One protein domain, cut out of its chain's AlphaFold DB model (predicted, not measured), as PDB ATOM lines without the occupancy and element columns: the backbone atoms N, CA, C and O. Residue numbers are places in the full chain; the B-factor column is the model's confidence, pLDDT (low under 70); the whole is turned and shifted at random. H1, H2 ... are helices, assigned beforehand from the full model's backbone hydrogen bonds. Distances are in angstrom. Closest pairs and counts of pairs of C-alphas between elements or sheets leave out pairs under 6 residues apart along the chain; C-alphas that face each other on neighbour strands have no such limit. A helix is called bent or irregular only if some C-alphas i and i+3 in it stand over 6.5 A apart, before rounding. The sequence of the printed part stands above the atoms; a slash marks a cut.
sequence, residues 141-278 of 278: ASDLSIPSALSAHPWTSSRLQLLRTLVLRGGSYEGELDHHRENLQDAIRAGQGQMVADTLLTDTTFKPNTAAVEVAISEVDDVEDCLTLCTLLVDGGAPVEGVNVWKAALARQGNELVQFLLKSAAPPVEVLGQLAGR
ATOM      1  N   ALA A 141     128.017  21.812  92.521       83.94
ATOM      2  CA  ALA A 141     127.551  22.909  91.685       83.94
ATOM      3  C   ALA A 141     126.846  23.994  92.508       83.94
ATOM      4  O   ALA A 141     126.220  24.858  91.915       83.94
ATOM      5  N   SER A 142     126.935  23.982  93.841       84.81
ATOM      6  CA  SER A 142     126.216  24.941  94.697       84.81
ATOM      7  C   SER A 142     126.518  26.413  94.369       84.81
ATOM      8  O   SER A 142     125.622  27.251  94.420       84.81
ATOM      9  N   ASP A 143     127.751  26.723  93.956       82.69
ATOM     10  CA  ASP A 143     128.171  28.077  93.550       82.69
ATOM     11  C   ASP A 143     128.009  28.335  92.036       82.69
ATOM     12  O   ASP A 143     128.395  29.386  91.516       82.69
ATOM     13  N   LEU A 144     127.450  27.372  91.296       84.44
ATOM     14  CA  LEU A 144     127.294  27.450  89.851       84.44
ATOM     15  C   LEU A 144     126.034  28.228  89.477       84.44
ATOM     16  O   LEU A 144     124.916  27.841  89.825       84.44
ATOM     17  N   SER A 145     126.225  29.255  88.655       86.62
ATOM     18  CA  SER A 145     125.149  29.920  87.926       86.62
ATOM     19  C   SER A 145     124.915  29.202  86.592       86.62
ATOM     20  O   SER A 145     125.805  29.151  85.740       86.62
ATOM     21  N   ILE A 146     123.743  28.591  86.433       87.19
ATOM     22  CA  ILE A 146     123.330  27.788  85.283       87.19
ATOM     23  C   ILE A 146     122.726  28.708  84.215       87.19
ATOM     24  O   ILE A 146     121.634  29.243  84.422       87.19
ATOM     25  N   PRO A 147     123.341  28.825  83.029       86.06
ATOM     26  CA  PRO A 147     122.866  29.758  82.016       86.06
ATOM     27  C   PRO A 147     121.508  29.379  81.424       86.06
ATOM     28  O   PRO A 147     121.269  28.223  81.050       86.06
ATOM     29  N   SER A 148     120.652  30.384  81.217       86.56
ATOM     30  CA  SER A 148     119.311  30.221  80.627       86.56
ATOM     31  C   SER A 148     119.332  29.561  79.250       86.56
ATOM     32  O   SER A 148     118.415  28.808  78.900       86.56
ATOM     33  N   ALA A 149     120.437  29.738  78.518       85.50
ATOM     34  CA  ALA A 149     120.700  29.095  77.243       85.50
ATOM     35  C   ALA A 149     120.466  27.578  77.290       85.50
ATOM     36  O   ALA A 149     119.963  27.037  76.308       85.50
ATOM     37  N   LEU A 150     120.782  26.882  78.393       87.12
ATOM     38  CA  LEU A 150     120.572  25.431  78.514       87.12
ATOM     39  C   LEU A 150     119.100  25.007  78.439       87.12
ATOM     40  O   LEU A 150     118.817  23.908  77.963       87.12
ATOM     41  N   SER A 151     118.187  25.874  78.876       88.44
ATOM     42  CA  SER A 151     116.738  25.668  78.769       88.44
ATOM     43  C   SER A 151     116.126  26.246  77.490       88.44
ATOM     44  O   SER A 151     114.950  26.020  77.229       88.44
ATOM     45  N   ALA A 152     116.907  26.969  76.683       89.50
ATOM     46  CA  ALA A 152     116.460  27.583  75.438       89.50
ATOM     47  C   ALA A 152     116.637  26.649  74.229       89.50
ATOM     48  O   ALA A 152     117.468  25.728  74.224       89.50
ATOM     49  N   HIS A 153     115.902  26.931  73.151       86.38
ATOM     50  CA  HIS A 153     116.007  26.198  71.891       86.38
ATOM     51  C   HIS A 153     117.465  26.162  71.357       86.38
ATOM     52  O   HIS A 153     118.165  27.176  71.404       86.38
ATOM     53  N   PRO A 154     117.955  25.029  70.807       89.56
ATOM     54  CA  PRO A 154     117.259  23.751  70.630       89.56
ATOM     55  C   PRO A 154     117.215  22.897  71.909       89.56
ATOM     56  O   PRO A 154     118.253  22.639  72.530       89.56
ATOM     57  N   TRP A 155     116.024  22.392  72.255       90.31
ATOM     58  CA  TRP A 155     115.776  21.502  73.400       90.31
ATOM     59  C   TRP A 155     116.189  20.060  73.098       90.31
ATOM     60  O   TRP A 155     115.375  19.171  72.884       90.31
ATOM     61  N   THR A 156     117.492  19.813  73.028       89.50
ATOM     62  CA  THR A 156     118.005  18.446  72.857       89.50
ATOM     63  C   THR A 156     118.035  17.711  74.197       89.50
ATOM     64  O   THR A 156     118.430  18.312  75.199       89.50
ATOM     65  N   SER A 157     117.767  16.401  74.208       89.31
ATOM     66  CA  SER A 157     117.809  15.575  75.429       89.31
ATOM     67  C   SER A 157     119.141  15.685  76.181       89.31
ATOM     68  O   SER A 157     119.149  15.757  77.400       89.31
ATOM     69  N   SER A 158     120.266  15.787  75.463       88.19
ATOM     70  CA  SER A 158     121.601  15.960  76.061       88.19
ATOM     71  C   SER A 158     121.736  17.272  76.850       88.19
ATOM     72  O   SER A 158     122.279  17.281  77.952       88.19
ATOM     73  N   ARG A 159     121.202  18.383  76.322       88.19
ATOM     74  CA  ARG A 159     121.242  19.695  76.997       88.19
ATOM     75  C   ARG A 159     120.342  19.728  78.225       88.19
ATOM     76  O   ARG A 159     120.761  20.226  79.261       88.19
ATOM     77  N   LEU A 160     119.145  19.156  78.123       91.38
ATOM     78  CA  LEU A 160     118.220  19.078  79.251       91.38
ATOM     79  C   LEU A 160     118.715  18.109  80.332       91.38
ATOM     80  O   LEU A 160     118.614  18.403  81.517       91.38
ATOM     81  N   GLN A 161     119.346  16.998  79.947       92.00
ATOM     82  CA  GLN A 161     120.003  16.101  80.898       92.00
ATOM     83  C   GLN A 161     121.166  16.794  81.615       92.00
ATOM     84  O   GLN A 161     121.334  16.610  82.821       92.00
ATOM     85  N   LEU A 162     121.953  17.603  80.899       90.38
ATOM     86  CA  LEU A 162     123.004  18.411  81.511       90.38
ATOM     87  C   LEU A 162     122.404  19.396  82.517       90.38
ATOM     88  O   LEU A 162     122.829  19.403  83.667       90.38
ATOM     89  N   LEU A 163     121.383  20.153  82.106       91.50
ATOM     90  CA  LEU A 163     120.655  21.083  82.966       91.50
ATOM     91  C   LEU A 163     120.166  20.403  84.250       91.50
ATOM     92  O   LEU A 163     120.505  20.837  85.348       91.50
ATOM     93  N   ARG A 164     119.454  19.281  84.105       92.62
ATOM     94  CA  ARG A 164     118.957  18.478  85.226       92.62
ATOM     95  C   ARG A 164     120.078  18.045  86.164       92.62
ATOM     96  O   ARG A 164     119.927  18.104  87.378       92.62
ATOM     97  N   THR A 165     121.192  17.589  85.597       91.38
ATOM     98  CA  THR A 165     122.338  17.128  86.384       91.38
ATOM     99  C   THR A 165     122.920  18.278  87.191       91.38
ATOM    100  O   THR A 165     123.135  18.106  88.380       91.38
ATOM    101  N   LEU A 166     123.114  19.456  86.595       90.56
ATOM    102  CA  LEU A 166     123.661  20.620  87.297       90.56
ATOM    103  C   LEU A 166     122.744  21.092  88.438       90.56
ATOM    104  O   LEU A 166     123.229  21.321  89.544       90.56
ATOM    105  N   VAL A 167     121.429  21.141  88.203       91.75
ATOM    106  CA  VAL A 167     120.423  21.466  89.233       91.75
ATOM    107  C   VAL A 167     120.480  20.475  90.398       91.75
ATOM    108  O   VAL A 167     120.560  20.873  91.557       91.75
ATOM    109  N   LEU A 168     120.520  19.167  90.114       90.75
ATOM    110  CA  LEU A 168     120.618  18.125  91.149       90.75
ATOM    111  C   LEU A 168     121.910  18.203  91.978       90.75
ATOM    112  O   LEU A 168     122.002  17.566  93.027       90.75
ATOM    113  N   ARG A 169     122.914  18.946  91.505       88.69
ATOM    114  CA  ARG A 169     124.185  19.181  92.200       88.69
ATOM    115  C   ARG A 169     124.249  20.531  92.908       88.69
ATOM    116  O   ARG A 169     125.328  20.905  93.351       88.69
ATOM    117  N   GLY A 170     123.120  21.225  93.029       88.88
ATOM    118  CA  GLY A 170     123.007  22.490  93.750       88.88
ATOM    119  C   GLY A 170     123.141  23.734  92.874       88.88
ATOM    120  O   GLY A 170     123.055  24.835  93.407       88.88
ATOM    121  N   GLY A 171     123.316  23.587  91.556       88.62
ATOM    122  CA  GLY A 171     123.397  24.732  90.652       88.62
ATOM    123  C   GLY A 171     122.116  25.557  90.656       88.62
ATOM    124  O   GLY A 171     121.014  25.009  90.655       88.62
ATOM    125  N   SER A 172     122.279  26.876  90.638       89.00
ATOM    126  CA  SER A 172     121.185  27.849  90.637       89.00
ATOM    127  C   SER A 172     121.020  28.466  89.253       89.00
ATOM    128  O   SER A 172     121.989  28.601  88.515       89.00
ATOM    129  N   TYR A 173     119.800  28.823  88.860       88.88
ATOM    130  CA  TYR A 173     119.566  29.467  87.566       88.88
ATOM    131  C   TYR A 173     120.200  30.862  87.492       88.88
ATOM    132  O   TYR A 173     120.108  31.651  88.430       88.88
ATOM    133  N   GLU A 174     120.819  31.173  86.353       83.12
ATOM    134  CA  GLU A 174     121.410  32.483  86.094       83.12
ATOM    135  C   GLU A 174     120.330  33.549  85.869       83.12
ATOM    136  O   GLU A 174     119.469  33.418  84.999       83.12
ATOM    137  N   GLY A 175     120.440  34.659  86.601       79.75
ATOM    138  CA  GLY A 175     119.570  35.819  86.431       79.75
ATOM    139  C   GLY A 175     118.153  35.600  86.965       79.75
ATOM    140  O   GLY A 175     117.926  34.876  87.932       79.75
ATOM    141  N   GLU A 176     117.185  36.291  86.363       80.75
ATOM    142  CA  GLU A 176     115.780  36.181  86.751       80.75
ATOM    143  C   GLU A 176     115.147  34.912  86.166       80.75
ATOM    144  O   GLU A 176     115.266  34.635  84.967       80.75
ATOM    145  N   LEU A 177     114.393  34.182  87.001       87.25
ATOM    146  CA  LEU A 177     113.662  32.962  86.622       87.25
ATOM    147  C   LEU A 177     112.680  33.170  85.455       87.25
ATOM    148  O   LEU A 177     112.213  32.195  84.862       87.25
ATOM    149  N   ASP A 178     112.363  34.415  85.113       89.31
ATOM    150  CA  ASP A 178     111.443  34.767  84.037       89.31
ATOM    151  C   ASP A 178     111.925  34.282  82.668       89.31
ATOM    152  O   ASP A 178     111.126  33.709  81.930       89.31
ATOM    153  N   HIS A 179     113.230  34.317  82.382       90.62
ATOM    154  CA  HIS A 179     113.764  33.763  81.128       90.62
ATOM    155  C   HIS A 179     113.532  32.247  81.022       90.62
ATOM    156  O   HIS A 179     113.214  31.723  79.956       90.62
ATOM    157  N   HIS A 180     113.656  31.514  82.132       91.12
ATOM    158  CA  HIS A 180     113.373  30.077  82.162       91.12
ATOM    159  C   HIS A 180     111.876  29.783  81.999       91.12
ATOM    160  O   HIS A 180     111.505  28.806  81.344       91.12
ATOM    161  N   ARG A 181     111.006  30.643  82.544       94.25
ATOM    162  CA  ARG A 181     109.547  30.556  82.362       94.25
ATOM    163  C   ARG A 181     109.126  30.879  80.929       94.25
ATOM    164  O   ARG A 181     108.207  30.243  80.420       94.25
ATOM    165  N   GLU A 182     109.777  31.837  80.279       94.38
ATOM    166  CA  GLU A 182     109.578  32.145  78.858       94.38
ATOM    167  C   GLU A 182     110.028  30.978  77.976       94.38
ATOM    168  O   GLU A 182     109.246  30.490  77.162       94.38
ATOM    169  N   ASN A 183     111.226  30.436  78.226       93.88
ATOM    170  CA  ASN A 183     111.730  29.250  77.531       93.88
ATOM    171  C   ASN A 183     110.783  28.045  77.665       93.88
ATOM    172  O   ASN A 183     110.619  27.281  76.714       93.88
ATOM    173  N   LEU A 184     110.147  27.873  78.830       96.50
ATOM    174  CA  LEU A 184     109.119  26.853  79.030       96.50
ATOM    175  C   LEU A 184     107.887  27.114  78.153       96.50
ATOM    176  O   LEU A 184     107.416  26.192  77.496       96.50
ATOM    177  N   GLN A 185     107.379  28.347  78.093       96.56
ATOM    178  CA  GLN A 185     106.243  28.684  77.224       96.56
ATOM    179  C   GLN A 185     106.563  28.438  75.744       96.56
ATOM    180  O   GLN A 185     105.739  27.882  75.019       96.56
ATOM    181  N   ASP A 186     107.769  28.789  75.303       96.44
ATOM    182  CA  ASP A 186     108.222  28.519  73.938       96.44
ATOM    183  C   ASP A 186     108.338  27.018  73.661       96.44
ATOM    184  O   ASP A 186     107.950  26.554  72.586       96.44
ATOM    185  N   ALA A 187     108.801  26.237  74.640       96.50
ATOM    186  CA  ALA A 187     108.845  24.783  74.530       96.50
ATOM    187  C   ALA A 187     107.444  24.183  74.386       96.50
ATOM    188  O   ALA A 187     107.259  23.262  73.590       96.50
ATOM    189  N   ILE A 188     106.456  24.710  75.114       96.94
ATOM    190  CA  ILE A 188     105.057  24.274  75.012       96.94
ATOM    191  C   ILE A 188     104.522  24.539  73.602       96.94
ATOM    192  O   ILE A 188     104.040  23.604  72.966       96.94
ATOM    193  N   ARG A 189     104.701  25.758  73.073       95.75
ATOM    194  CA  ARG A 189     104.303  26.120  71.695       95.75
ATOM    195  C   ARG A 189     104.951  25.225  70.637       95.75
ATOM    196  O   ARG A 189     104.363  24.951  69.600       95.75
ATOM    197  N   ALA A 190     106.172  24.762  70.895       94.06
ATOM    198  CA  ALA A 190     106.910  23.880  69.996       94.06
ATOM    199  C   ALA A 190     106.625  22.377  70.202       94.06
ATOM    200  O   ALA A 190     107.306  21.543  69.599       94.06
ATOM    201  N   GLY A 191     105.681  22.006  71.075       93.44
ATOM    202  CA  GLY A 191     105.358  20.606  71.378       93.44
ATOM    203  C   GLY A 191     106.446  19.861  72.164       93.44
ATOM    204  O   GLY A 191     106.493  18.636  72.153       93.44
ATOM    205  N   GLN A 192     107.354  20.581  72.828       94.56
ATOM    206  CA  GLN A 192     108.418  20.041  73.692       94.56
ATOM    207  C   GLN A 192     108.198  20.379  75.179       94.56
ATOM    208  O   GLN A 192     109.084  20.162  76.008       94.56
ATOM    209  N   GLY A 193     107.020  20.912  75.523       93.88
ATOM    210  CA  GLY A 193     106.702  21.449  76.846       93.88
ATOM    211  C   GLY A 193     106.924  20.463  77.988       93.88
ATOM    212  O   GLY A 193     107.556  20.826  78.973       93.88
ATOM    213  N   GLN A 194     106.486  19.210  77.840       94.38
ATOM    214  CA  GLN A 194     106.601  18.195  78.896       94.38
ATOM    215  C   GLN A 194     108.060  17.884  79.250       94.38
ATOM    216  O   GLN A 194     108.444  17.951  80.412       94.38
ATOM    217  N   MET A 195     108.903  17.637  78.244       94.00
ATOM    218  CA  MET A 195     110.322  17.327  78.448       94.00
ATOM    219  C   MET A 195     111.072  18.479  79.143       94.00
ATOM    220  O   MET A 195     111.941  18.251  79.991       94.00
ATOM    221  N   VAL A 196     110.749  19.724  78.782       95.00
ATOM    222  CA  VAL A 196     111.353  20.915  79.395       95.00
ATOM    223  C   VAL A 196     110.805  21.141  80.804       95.00
ATOM    224  O   VAL A 196     111.594  21.400  81.712       95.00
ATOM    225  N   ALA A 197     109.497  20.979  81.012       95.19
ATOM    226  CA  ALA A 197     108.858  21.078  82.321       95.19
ATOM    227  C   ALA A 197     109.446  20.064  83.313       95.19
ATOM    228  O   ALA A 197     109.905  20.477  84.374       95.19
ATOM    229  N   ASP A 198     109.549  18.783  82.945       94.31
ATOM    230  CA  ASP A 198     110.152  17.727  83.780       94.31
ATOM    231  C   ASP A 198     111.587  18.069  84.210       94.31
ATOM    232  O   ASP A 198     112.041  17.746  85.313       94.31
ATOM    233  N   THR A 199     112.324  18.733  83.320       94.12
ATOM    234  CA  THR A 199     113.700  19.149  83.584       94.12
ATOM    235  C   THR A 199     113.742  20.318  84.563       94.12
ATOM    236  O   THR A 199     114.460  20.245  85.558       94.12
ATOM    237  N   LEU A 200     112.974  21.381  84.305       93.94
ATOM    238  CA  LEU A 200     112.980  22.589  85.133       93.94
ATOM    239  C   LEU A 200     112.399  22.338  86.528       93.94
ATOM    240  O   LEU A 200     112.953  22.819  87.512       93.94
ATOM    241  N   LEU A 201     111.344  21.525  86.616       94.88
ATOM    242  CA  LEU A 201     110.686  21.133  87.866       94.88
ATOM    243  C   LEU A 201     111.510  20.155  88.715       94.88
ATOM    244  O   LEU A 201     111.119  19.831  89.834       94.88
ATOM    245  N   THR A 202     112.665  19.695  88.220       92.31
ATOM    246  CA  THR A 202     113.650  19.033  89.088       92.31
ATOM    247  C   THR A 202     114.207  20.014  90.131       92.31
ATOM    248  O   THR A 202     114.593  19.589  91.220       92.31
ATOM    249  N   ASP A 203     114.221  21.317  89.830       91.31
ATOM    250  CA  ASP A 203     114.535  22.354  90.807       91.31
ATOM    251  C   ASP A 203     113.289  22.720  91.625       91.31
ATOM    252  O   ASP A 203     112.342  23.312  91.112       91.31
ATOM    253  N   THR A 204     113.317  22.439  92.928       86.50
ATOM    254  CA  THR A 204     112.231  22.803  93.858       86.50
ATOM    255  C   THR A 204     112.006  24.313  94.009       86.50
ATOM    256  O   THR A 204     110.959  24.734  94.506       86.50
ATOM    257  N   THR A 205     112.976  25.139  93.612       89.56
ATOM    258  CA  THR A 205     112.862  26.601  93.647       89.56
ATOM    259  C   THR A 205     112.174  27.163  92.403       89.56
ATOM    260  O   THR A 205     111.575  28.245  92.464       89.56
ATOM    261  N   PHE A 206     112.187  26.424  91.289       93.50
ATOM    262  CA  PHE A 206     111.510  26.831  90.068       93.50
ATOM    263  C   PHE A 206     110.005  26.619  90.203       93.50
ATOM    264  O   PHE A 206     109.524  25.512  90.422       93.50
ATOM    265  N   LYS A 207     109.248  27.701  90.014       94.19
ATOM    266  CA  LYS A 207     107.786  27.662  89.944       94.19
ATOM    267  C   LYS A 207     107.330  28.163  88.580       94.19
ATOM    268  O   LYS A 207     107.670  29.310  88.237       94.19
ATOM    269  N   PRO A 208     106.562  27.363  87.816       95.12
ATOM    270  CA  PRO A 208     105.944  27.846  86.594       95.12
ATOM    271  C   PRO A 208     104.941  28.960  86.915       95.12
ATOM    272  O   PRO A 208     104.396  29.044  88.015       95.12
ATOM    273  N   ASN A 209     104.707  29.845  85.951       94.94
ATOM    274  CA  ASN A 209     103.742  30.932  86.090       94.94
ATOM    275  C   ASN A 209     102.383  30.553  85.475       94.94
ATOM    276  O   ASN A 209     102.260  29.568  84.749       94.94
ATOM    277  N   THR A 210     101.362  31.376  85.733       95.00
ATOM    278  CA  THR A 210     100.016  31.219  85.152       95.00
ATOM    279  C   THR A 210     100.046  31.130  83.624       95.00
ATOM    280  O   THR A 210      99.290  30.362  83.032       95.00
ATOM    281  N   ALA A 211     100.943  31.889  82.984       95.75
ATOM    282  CA  ALA A 211     101.068  31.942  81.531       95.75
ATOM    283  C   ALA A 211     101.471  30.588  80.923       95.75
ATOM    284  O   ALA A 211     100.977  30.235  79.859       95.75
ATOM    285  N   ALA A 212     102.308  29.790  81.598       96.56
ATOM    286  CA  ALA A 212     102.655  28.450  81.121       96.56
ATOM    287  C   ALA A 212     101.421  27.532  81.026       96.56
ATOM    288  O   ALA A 212     101.278  26.802  80.046       96.56
ATOM    289  N   VAL A 213     100.506  27.607  82.000       96.94
ATOM    290  CA  VAL A 213      99.249  26.836  81.985       96.94
ATOM    291  C   VAL A 213      98.311  27.348  80.892       96.94
ATOM    292  O   VAL A 213      97.744  26.554  80.148       96.94
ATOM    293  N   GLU A 214      98.176  28.669  80.751       96.50
ATOM    294  CA  GLU A 214      97.372  29.281  79.684       96.50
ATOM    295  C   GLU A 214      97.841  28.840  78.289       96.50
ATOM    296  O   GLU A 214      97.023  28.444  77.455       96.50
ATOM    297  N   VAL A 215      99.156  28.855  78.052       96.88
ATOM    298  CA  VAL A 215      99.768  28.421  76.788       96.88
ATOM    299  C   VAL A 215      99.573  26.919  76.578       96.88
ATOM    300  O   VAL A 215      99.217  26.519  75.475       96.88
ATOM    301  N   ALA A 216      99.722  26.086  77.615       96.81
ATOM    302  CA  ALA A 216      99.453  24.647  77.510       96.81
ATOM    303  C   ALA A 216      98.011  24.368  77.068       96.81
ATOM    304  O   ALA A 216      97.786  23.599  76.137       96.81
ATOM    305  N   ILE A 217      97.041  25.053  77.678       96.12
ATOM    306  CA  ILE A 217      95.627  24.909  77.323       96.12
ATOM    307  C   ILE A 217      95.340  25.453  75.923       96.12
ATOM    308  O   ILE A 217      94.477  24.917  75.239       96.12
ATOM    309  N   SER A 218      96.021  26.504  75.480       94.94
ATOM    310  CA  SER A 218      95.709  27.142  74.195       94.94
ATOM    311  C   SER A 218      96.366  26.450  72.998       94.94
ATOM    312  O   SER A 218      95.763  26.402  71.931       94.94
ATOM    313  N   GLU A 219      97.570  25.902  73.172       95.12
ATOM    314  CA  GLU A 219      98.431  25.476  72.057       95.12
ATOM    315  C   GLU A 219      98.567  23.951  71.916       95.12
ATOM    316  O   GLU A 219      98.969  23.468  70.862       95.12
ATOM    317  N   VAL A 220      98.261  23.165  72.956       94.94
ATOM    318  CA  VAL A 220      98.381  21.698  72.881       94.94
ATOM    319  C   VAL A 220      97.093  21.103  72.321       94.94
ATOM    320  O   VAL A 220      96.077  21.068  73.008       94.94
ATOM    321  N   ASP A 221      97.101  20.639  71.074       91.62
ATOM    322  CA  ASP A 221      95.891  20.149  70.391       91.62
ATOM    323  C   ASP A 221      95.275  18.897  71.039       91.62
ATOM    324  O   ASP A 221      94.048  18.785  71.130       91.62
ATOM    325  N   ASP A 222      96.104  17.974  71.525       93.62
ATOM    326  CA  ASP A 222      95.637  16.748  72.170       93.62
ATOM    327  C   ASP A 222      95.212  17.001  73.628       93.62
ATOM    328  O   ASP A 222      95.933  17.615  74.417       93.62
ATOM    329  N   VAL A 223      94.006  16.556  73.993       92.06
ATOM    330  CA  VAL A 223      93.428  16.820  75.322       92.06
ATOM    331  C   VAL A 223      94.143  16.025  76.417       92.06
ATOM    332  O   VAL A 223      94.287  16.536  77.528       92.06
ATOM    333  N   GLU A 224      94.598  14.808  76.126       93.44
ATOM    334  CA  GLU A 224      95.303  13.954  77.086       93.44
ATOM    335  C   GLU A 224      96.706  14.505  77.371       93.44
ATOM    336  O   GLU A 224      97.081  14.669  78.539       93.44
ATOM    337  N   ASP A 225      97.435  14.903  76.325       94.31
ATOM    338  CA  ASP A 225      98.735  15.567  76.450       94.31
ATOM    339  C   ASP A 225      98.599  16.913  77.177       94.31
ATOM    340  O   ASP A 225      99.384  17.230  78.078       94.31
ATOM    341  N   CYS A 226      97.561  17.692  76.851       95.62
ATOM    342  CA  CYS A 226      97.264  18.956  77.522       95.62
ATOM    343  C   CYS A 226      96.988  18.747  79.017       95.62
ATOM    344  O   CYS A 226      97.529  19.482  79.844       95.62
ATOM    345  N   LEU A 227      96.162  17.761  79.386       95.56
ATOM    346  CA  LEU A 227      95.866  17.441  80.786       95.56
ATOM    347  C   LEU A 227      97.109  16.958  81.530       95.56
ATOM    348  O   LEU A 227      97.331  17.373  82.670       95.56
ATOM    349  N   THR A 228      97.928  16.124  80.892       96.06
ATOM    350  CA  THR A 228      99.183  15.620  81.463       96.06
ATOM    351  C   THR A 228     100.140  16.770  81.757       96.06
ATOM    352  O   THR A 228     100.634  16.901  82.878       96.06
ATOM    353  N   LEU A 229     100.343  17.661  80.784       96.69
ATOM    354  CA  LEU A 229     101.187  18.839  80.949       96.69
ATOM    355  C   LEU A 229     100.616  19.816  81.985       96.69
ATOM    356  O   LEU A 229     101.360  20.304  82.831       96.69
ATOM    357  N   CYS A 230      99.309  20.090  81.968       96.56
ATOM    358  CA  CYS A 230      98.679  20.968  82.958       96.56
ATOM    359  C   CYS A 230      98.808  20.403  84.374       96.56
ATOM    360  O   CYS A 230      99.124  21.152  85.291       96.56
ATOM    361  N   THR A 231      98.618  19.094  84.550       96.50
ATOM    362  CA  THR A 231      98.814  18.421  85.843       96.50
ATOM    363  C   THR A 231     100.250  18.606  86.319       96.50
ATOM    364  O   THR A 231     100.459  19.090  87.425       96.50
ATOM    365  N   LEU A 232     101.233  18.347  85.452       96.56
ATOM    366  CA  LEU A 232     102.649  18.542  85.762       96.56
ATOM    367  C   LEU A 232     102.970  19.989  86.182       96.56
ATOM    368  O   LEU A 232     103.677  20.209  87.163       96.56
ATOM    369  N   LEU A 233     102.445  20.984  85.462       97.00
ATOM    370  CA  LEU A 233     102.670  22.397  85.780       97.00
ATOM    371  C   LEU A 233     102.029  22.791  87.119       97.00
ATOM    372  O   LEU A 233     102.658  23.487  87.915       97.00
ATOM    373  N   VAL A 234     100.795  22.347  87.372       95.94
ATOM    374  CA  VAL A 234     100.051  22.653  88.604       95.94
ATOM    375  C   VAL A 234     100.670  21.966  89.817       95.94
ATOM    376  O   VAL A 234     100.873  22.627  90.835       95.94
ATOM    377  N   ASP A 235     101.057  20.696  89.699       94.81
ATOM    378  CA  ASP A 235     101.797  19.970  90.740       94.81
ATOM    379  C   ASP A 235     103.164  20.623  91.006       94.81
ATOM    380  O   ASP A 235     103.629  20.680  92.145       94.81
ATOM    381  N   GLY A 236     103.769  21.208  89.966       93.19
ATOM    382  CA  GLY A 236     104.947  22.073  90.047       93.19
ATOM    383  C   GLY A 236     104.705  23.448  90.691       93.19
ATOM    384  O   GLY A 236     105.629  24.257  90.789       93.19
ATOM    385  N   GLY A 237     103.480  23.741  91.132       94.50
ATOM    386  CA  GLY A 237     103.112  24.973  91.828       94.50
ATOM    387  C   GLY A 237     102.645  26.115  90.925       94.50
ATOM    388  O   GLY A 237     102.631  27.263  91.377       94.50
ATOM    389  N   ALA A 238     102.276  25.839  89.669       95.38
ATOM    390  CA  ALA A 238     101.716  26.855  88.786       95.38
ATOM    391  C   ALA A 238     100.310  27.293  89.253       95.38
ATOM    392  O   ALA A 238      99.422  26.453  89.411       95.38
ATOM    393  N   PRO A 239     100.061  28.600  89.431       94.12
ATOM    394  CA  PRO A 239      98.734  29.100  89.783       94.12
ATOM    395  C   PRO A 239      97.762  29.014  88.597       94.12
ATOM    396  O   PRO A 239      98.103  29.394  87.476       94.12
ATOM    397  N   VAL A 240      96.519  28.598  88.865       94.25
ATOM    398  CA  VAL A 240      95.456  28.428  87.846       94.25
ATOM    399  C   VAL A 240      94.279  29.397  87.995       94.25
ATOM    400  O   VAL A 240      93.307  29.325  87.251       94.25
ATOM    401  N   GLU A 241      94.353  30.336  88.935       91.69
ATOM    402  CA  GLU A 241      93.293  31.320  89.218       91.69
ATOM    403  C   GLU A 241      93.192  32.430  88.154       91.69
ATOM    404  O   GLU A 241      92.312  33.285  88.210       91.69
ATOM    405  N   GLY A 242      94.085  32.447  87.163       92.06
ATOM    406  CA  GLY A 242      94.091  33.474  86.124       92.06
ATOM    407  C   GLY A 242      92.862  33.391  85.225       92.06
ATOM    408  O   GLY A 242      92.608  32.359  84.611       92.06
ATOM    409  N   VAL A 243      92.142  34.505  85.059       93.75
ATOM    410  CA  VAL A 243      90.949  34.602  84.192       93.75
ATOM    411  C   VAL A 243      91.199  34.036  82.787       93.75
ATOM    412  O   VAL A 243      90.324  33.378  82.222       93.75
ATOM    413  N   ASN A 244      92.390  34.254  82.228       94.56
ATOM    414  CA  ASN A 244      92.739  33.763  80.897       94.56
ATOM    415  C   ASN A 244      92.859  32.234  80.829       94.56
ATOM    416  O   ASN A 244      92.421  31.651  79.845       94.56
ATOM    417  N   VAL A 245      93.351  31.578  81.887       95.50
ATOM    418  CA  VAL A 245      93.422  30.106  81.982       95.50
ATOM    419  C   VAL A 245      92.019  29.510  81.876       95.50
ATOM    420  O   VAL A 245      91.773  28.598  81.088       95.50
ATOM    421  N   TRP A 246      91.067  30.080  82.617       95.06
ATOM    422  CA  TRP A 246      89.673  29.636  82.603       95.06
ATOM    423  C   TRP A 246      88.989  29.902  81.264       95.06
ATOM    424  O   TRP A 246      88.278  29.036  80.756       95.06
ATOM    425  N   LYS A 247      89.223  31.073  80.660       94.00
ATOM    426  CA  LYS A 247      88.707  31.388  79.320       94.00
ATOM    427  C   LYS A 247      89.270  30.446  78.257       94.00
ATOM    428  O   LYS A 247      88.503  29.982  77.417       94.00
ATOM    429  N   ALA A 248      90.564  30.132  78.315       93.44
ATOM    430  CA  ALA A 248      91.198  29.183  77.406       93.44
ATOM    431  C   ALA A 248      90.573  27.785  77.544       93.44
ATOM    432  O   ALA A 248      90.192  27.179  76.544       93.44
ATOM    433  N   ALA A 249      90.354  27.305  78.774       93.69
ATOM    434  CA  ALA A 249      89.713  26.008  79.006       93.69
ATOM    435  C   ALA A 249      88.260  25.971  78.505       93.69
ATOM    436  O   ALA A 249      87.840  24.992  77.890       93.69
ATOM    437  N   LEU A 250      87.498  27.047  78.722       92.50
ATOM    438  CA  LEU A 250      86.113  27.180  78.253       92.50
ATOM    439  C   LEU A 250      85.989  27.309  76.730       92.50
ATOM    440  O   LEU A 250      84.933  26.988  76.181       92.50
ATOM    441  N   ALA A 251      87.031  27.776  76.045       92.06
ATOM    442  CA  ALA A 251      87.055  27.853  74.588       92.06
ATOM    443  C   ALA A 251      87.227  26.473  73.930       92.06
ATOM    444  O   ALA A 251      86.843  26.291  72.773       92.06
ATOM    445  N   ARG A 252      87.765  25.484  74.656       90.06
ATOM    446  CA  ARG A 252      87.955  24.129  74.134       90.06
ATOM    447  C   ARG A 252      86.673  23.309  74.158       90.06
ATOM    448  O   ARG A 252      85.784  23.500  74.993       90.06
ATOM    449  N   GLN A 253      86.592  22.366  73.226       83.25
ATOM    450  CA  GLN A 253      85.552  21.343  73.230       83.25
ATOM    451  C   GLN A 253      85.864  20.311  74.318       83.25
ATOM    452  O   GLN A 253      87.014  19.910  74.467       83.25
ATOM    453  N   GLY A 254      84.839  19.898  75.062       83.31
ATOM    454  CA  GLY A 254      84.995  19.016  76.218       83.31
ATOM    455  C   GLY A 254      84.960  19.762  77.552       83.31
ATOM    456  O   GLY A 254      85.083  20.988  77.614       83.31
ATOM    457  N   ASN A 255      84.722  19.010  78.624       89.00
ATOM    458  CA  ASN A 255      84.597  19.521  79.994       89.00
ATOM    459  C   ASN A 255      85.752  19.059  80.894       89.00
ATOM    460  O   ASN A 255      85.812  19.451  82.055       89.00
ATOM    461  N   GLU A 256      86.669  18.251  80.379       92.88
ATOM    462  CA  GLU A 256      87.742  17.596  81.122       92.88
ATOM    463  C   GLU A 256      88.701  18.623  81.733       92.88
ATOM    464  O   GLU A 256      88.992  18.567  82.926       92.88
ATOM    465  N   LEU A 257      89.119  19.622  80.948       92.69
ATOM    466  CA  LEU A 257      89.990  20.702  81.422       92.69
ATOM    467  C   LEU A 257      89.286  21.608  82.434       92.69
ATOM    468  O   LEU A 257      89.884  22.005  83.427       92.69
ATOM    469  N   VAL A 258      87.998  21.889  82.234       93.44
ATOM    470  CA  VAL A 258      87.204  22.670  83.194       93.44
ATOM    471  C   VAL A 258      87.052  21.907  84.513       93.44
ATOM    472  O   VAL A 258      87.231  22.483  85.582       93.44
ATOM    473  N   GLN A 259      86.779  20.600  84.458       93.44
ATOM    474  CA  GLN A 259      86.719  19.741  85.643       93.44
ATOM    475  C   GLN A 259      88.066  19.644  86.358       93.44
ATOM    476  O   GLN A 259      88.096  19.623  87.587       93.44
ATOM    477  N   PHE A 260      89.170  19.584  85.612       94.88
ATOM    478  CA  PHE A 260      90.515  19.655  86.175       94.88
ATOM    479  C   PHE A 260      90.728  20.980  86.919       94.88
ATOM    480  O   PHE A 260      91.068  20.959  88.099       94.88
ATOM    481  N   LEU A 261      90.437  22.122  86.287       94.88
ATOM    482  CA  LEU A 261      90.589  23.438  86.919       94.88
ATOM    483  C   LEU A 261      89.728  23.589  88.179       94.88
ATOM    484  O   LEU A 261      90.224  24.081  89.188       94.88
ATOM    485  N   LEU A 262      88.483  23.102  88.160       94.19
ATOM    486  CA  LEU A 262      87.579  23.122  89.319       94.19
ATOM    487  C   LEU A 262      88.078  22.286  90.505       94.19
ATOM    488  O   LEU A 262      87.722  22.582  91.645       94.19
ATOM    489  N   LYS A 263      88.881  21.243  90.262       93.50
ATOM    490  CA  LYS A 263      89.531  20.473  91.337       93.50
ATOM    491  C   LYS A 263      90.719  21.221  91.940       93.50
ATOM    492  O   LYS A 263      91.041  20.986  93.100       93.50
ATOM    493  N   SER A 264      91.351  22.090  91.158       90.75
ATOM    494  CA  SER A 264      92.594  22.768  91.524       90.75
ATOM    495  C   SER A 264      92.371  24.155  92.134       90.75
ATOM    496  O   SER A 264      93.131  24.547  93.015       90.75
ATOM    497  N   ALA A 265      91.349  24.904  91.703       92.19
ATOM    498  CA  ALA A 265      91.044  26.229  92.245       92.19
ATOM    499  C   ALA A 265      89.580  26.647  92.044       92.19
ATOM    500  O   ALA A 265      88.842  26.090  91.228       92.19
ATOM    501  N   ALA A 266      89.174  27.691  92.770       90.62
ATOM    502  CA  ALA A 266      87.891  28.341  92.550       90.62
ATOM    503  C   ALA A 266      87.906  29.168  91.244       90.62
ATOM    504  O   ALA A 266      88.890  29.860  90.971       90.62
ATOM    505  N   PRO A 267      86.822  29.139  90.448       91.81
ATOM    506  CA  PRO A 267      86.706  29.953  89.245       91.81
ATOM    507  C   PRO A 267      86.625  31.453  89.568       91.81
ATOM    508  O   PRO A 267      85.903  31.838  90.494       91.81
ATOM    509  N   PRO A 268      87.273  32.317  88.767       92.25
ATOM    510  CA  PRO A 268      87.079  33.761  88.830       92.25
ATOM    511  C   PRO A 268      85.624  34.157  88.570       92.25
ATOM    512  O   PRO A 268      84.917  33.523  87.780       92.25
ATOM    513  N   VAL A 269      85.174  35.246  89.195       91.19
ATOM    514  CA  VAL A 269      83.783  35.724  89.089       91.19
ATOM    515  C   VAL A 269      83.398  35.996  87.632       91.19
ATOM    516  O   VAL A 269      82.275  35.721  87.211       91.19
ATOM    517  N   GLU A 270      84.356  36.467  86.839       92.75
ATOM    518  CA  GLU A 270      84.210  36.842  85.435       92.75
ATOM    519  C   GLU A 270      83.836  35.668  84.519       92.75
ATOM    520  O   GLU A 270      83.299  35.899  83.434       92.75
ATOM    521  N   VAL A 271      84.104  34.420  84.926       90.88
ATOM    522  CA  VAL A 271      83.817  33.219  84.117       90.88
ATOM    523  C   VAL A 271      82.625  32.406  84.629       90.88
ATOM    524  O   VAL A 271      82.149  31.515  83.924       90.88
ATOM    525  N   LEU A 272      82.070  32.737  85.802       88.00
ATOM    526  CA  LEU A 272      80.947  32.005  86.408       88.00
ATOM    527  C   LEU A 272      79.705  31.954  85.509       88.00
ATOM    528  O   LEU A 272      79.059  30.913  85.409       88.00
ATOM    529  N   GLY A 273      79.386  33.053  84.819       85.88
ATOM    530  CA  GLY A 273      78.240  33.100  83.905       85.88
ATOM    531  C   GLY A 273      78.383  32.157  82.707       85.88
ATOM    532  O   GLY A 273      77.393  31.592  82.251       85.88
ATOM    533  N   GLN A 274      79.612  31.948  82.225       85.94
ATOM    534  CA  GLN A 274      79.900  31.009  81.135       85.94
ATOM    535  C   GLN A 274      79.899  29.558  81.629       85.94
ATOM    536  O   GLN A 274      79.426  28.675  80.918       85.94
ATOM    537  N   LEU A 275      80.371  29.321  82.856       85.19
ATOM    538  CA  LEU A 275      80.336  28.007  83.503       85.19
ATOM    539  C   LEU A 275      78.903  27.529  83.767       85.19
ATOM    540  O   LEU A 275      78.615  26.360  83.554       85.19
ATOM    541  N   ALA A 276      78.000  28.422  84.183       78.44
ATOM    542  CA  ALA A 276      76.598  28.086  84.448       78.44
ATOM    543  C   ALA A 276      75.782  27.746  83.184       78.44
ATOM    544  O   ALA A 276      74.681  27.210  83.294       78.44
ATOM    545  N   GLY A 277      76.289  28.096  81.997       72.25
ATOM    546  CA  GLY A 277      75.643  27.823  80.710       72.25
ATOM    547  C   GLY A 277      76.078  26.517  80.033       72.25
ATOM    548  O   GLY A 277      75.581  26.233  78.942       72.25
ATOM    549  N   ARG A 278      77.004  25.764  80.637       70.62
ATOM    550  CA  ARG A 278      77.466  24.441  80.185       70.62
ATOM    551  C   ARG A 278      76.854  23.330  81.030       70.62
ATOM    552  O   ARG A 278      76.652  22.239  80.454       70.62
TER     553      ARG A 278
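AT A GLANCE: This is residues 141 to 278 of the 278 residues of an uncharacterized protein of Ascodesmis nigricans (UniProt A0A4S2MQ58). The chain is wound in stacked turns, the helix pairs H1 and H2, H3 and H4, H5 and H6, H7 and H8 following one another along a rod. H1, H3, H5, H7 and the final H9 make one row, and H2, H4, H6 and H8 a second row beside it. The printed part has 138 residues with nine named helices, H1 to H9 in order, and no named strand: all helix. It is compact, with a radius of gyration of the C-alphas of 15.9 A, and spans 53 by 24 by 19 A.

IN THESE COORDINATES: H1, residues 148 to 151, begins at C-alpha 148 (119.311, 30.221, 80.627). H2 is residues 157 to 168, 16.2 A from first to last C-alpha; H3, 178 to 189, 16.7 A; H4, 193 to 200; H5, 210 to 219, 14.4 A; H6, 223 to 235, 17.8 A. H7 is 243 to 251, H8 256 to 264. H9, 269 to 275, ends at C-alpha 275 (80.336, 28.007, 83.503) and is irregular: C-alphas 270 and 273 are 7.2 A apart.

HOW THE PARTS SIT: H2 touches H1 with residues 159 to 163 alone, closest C-alphas Leu 150 and Arg 159, 6.0 A. H5 touches H3, the same way at a shallow tilt of 15 degrees, closest C-alphas Gln 185 and Ala 212, 5.3 A. H5 and H6, a helical hairpin, touch at 7 degrees, opposite ways, closest C-alphas Val 213 and Cys 230, 6.0 A. H4 touches H6, closest C-alphas Gln 194 and Leu 229, 5.8 A, with residues 229 to 233 of H6 alone. H7 touches H5, H8 and H9; H6 and H8 are close but not clearly touching. Every O i to N i+4 pair is within hydrogen-bond range in H2 to H8; H9 has 1 of 3, and 3 of 4 O i to N i+3 pairs; H1 is too short for an i+4 pair.

THE WHOLE: The C-alphas of Asp 143 and Gly 277, the farthest apart, are 54.1 A apart. The printed part has no cut and no long link, and no printed residue is under 70 in pLDDT.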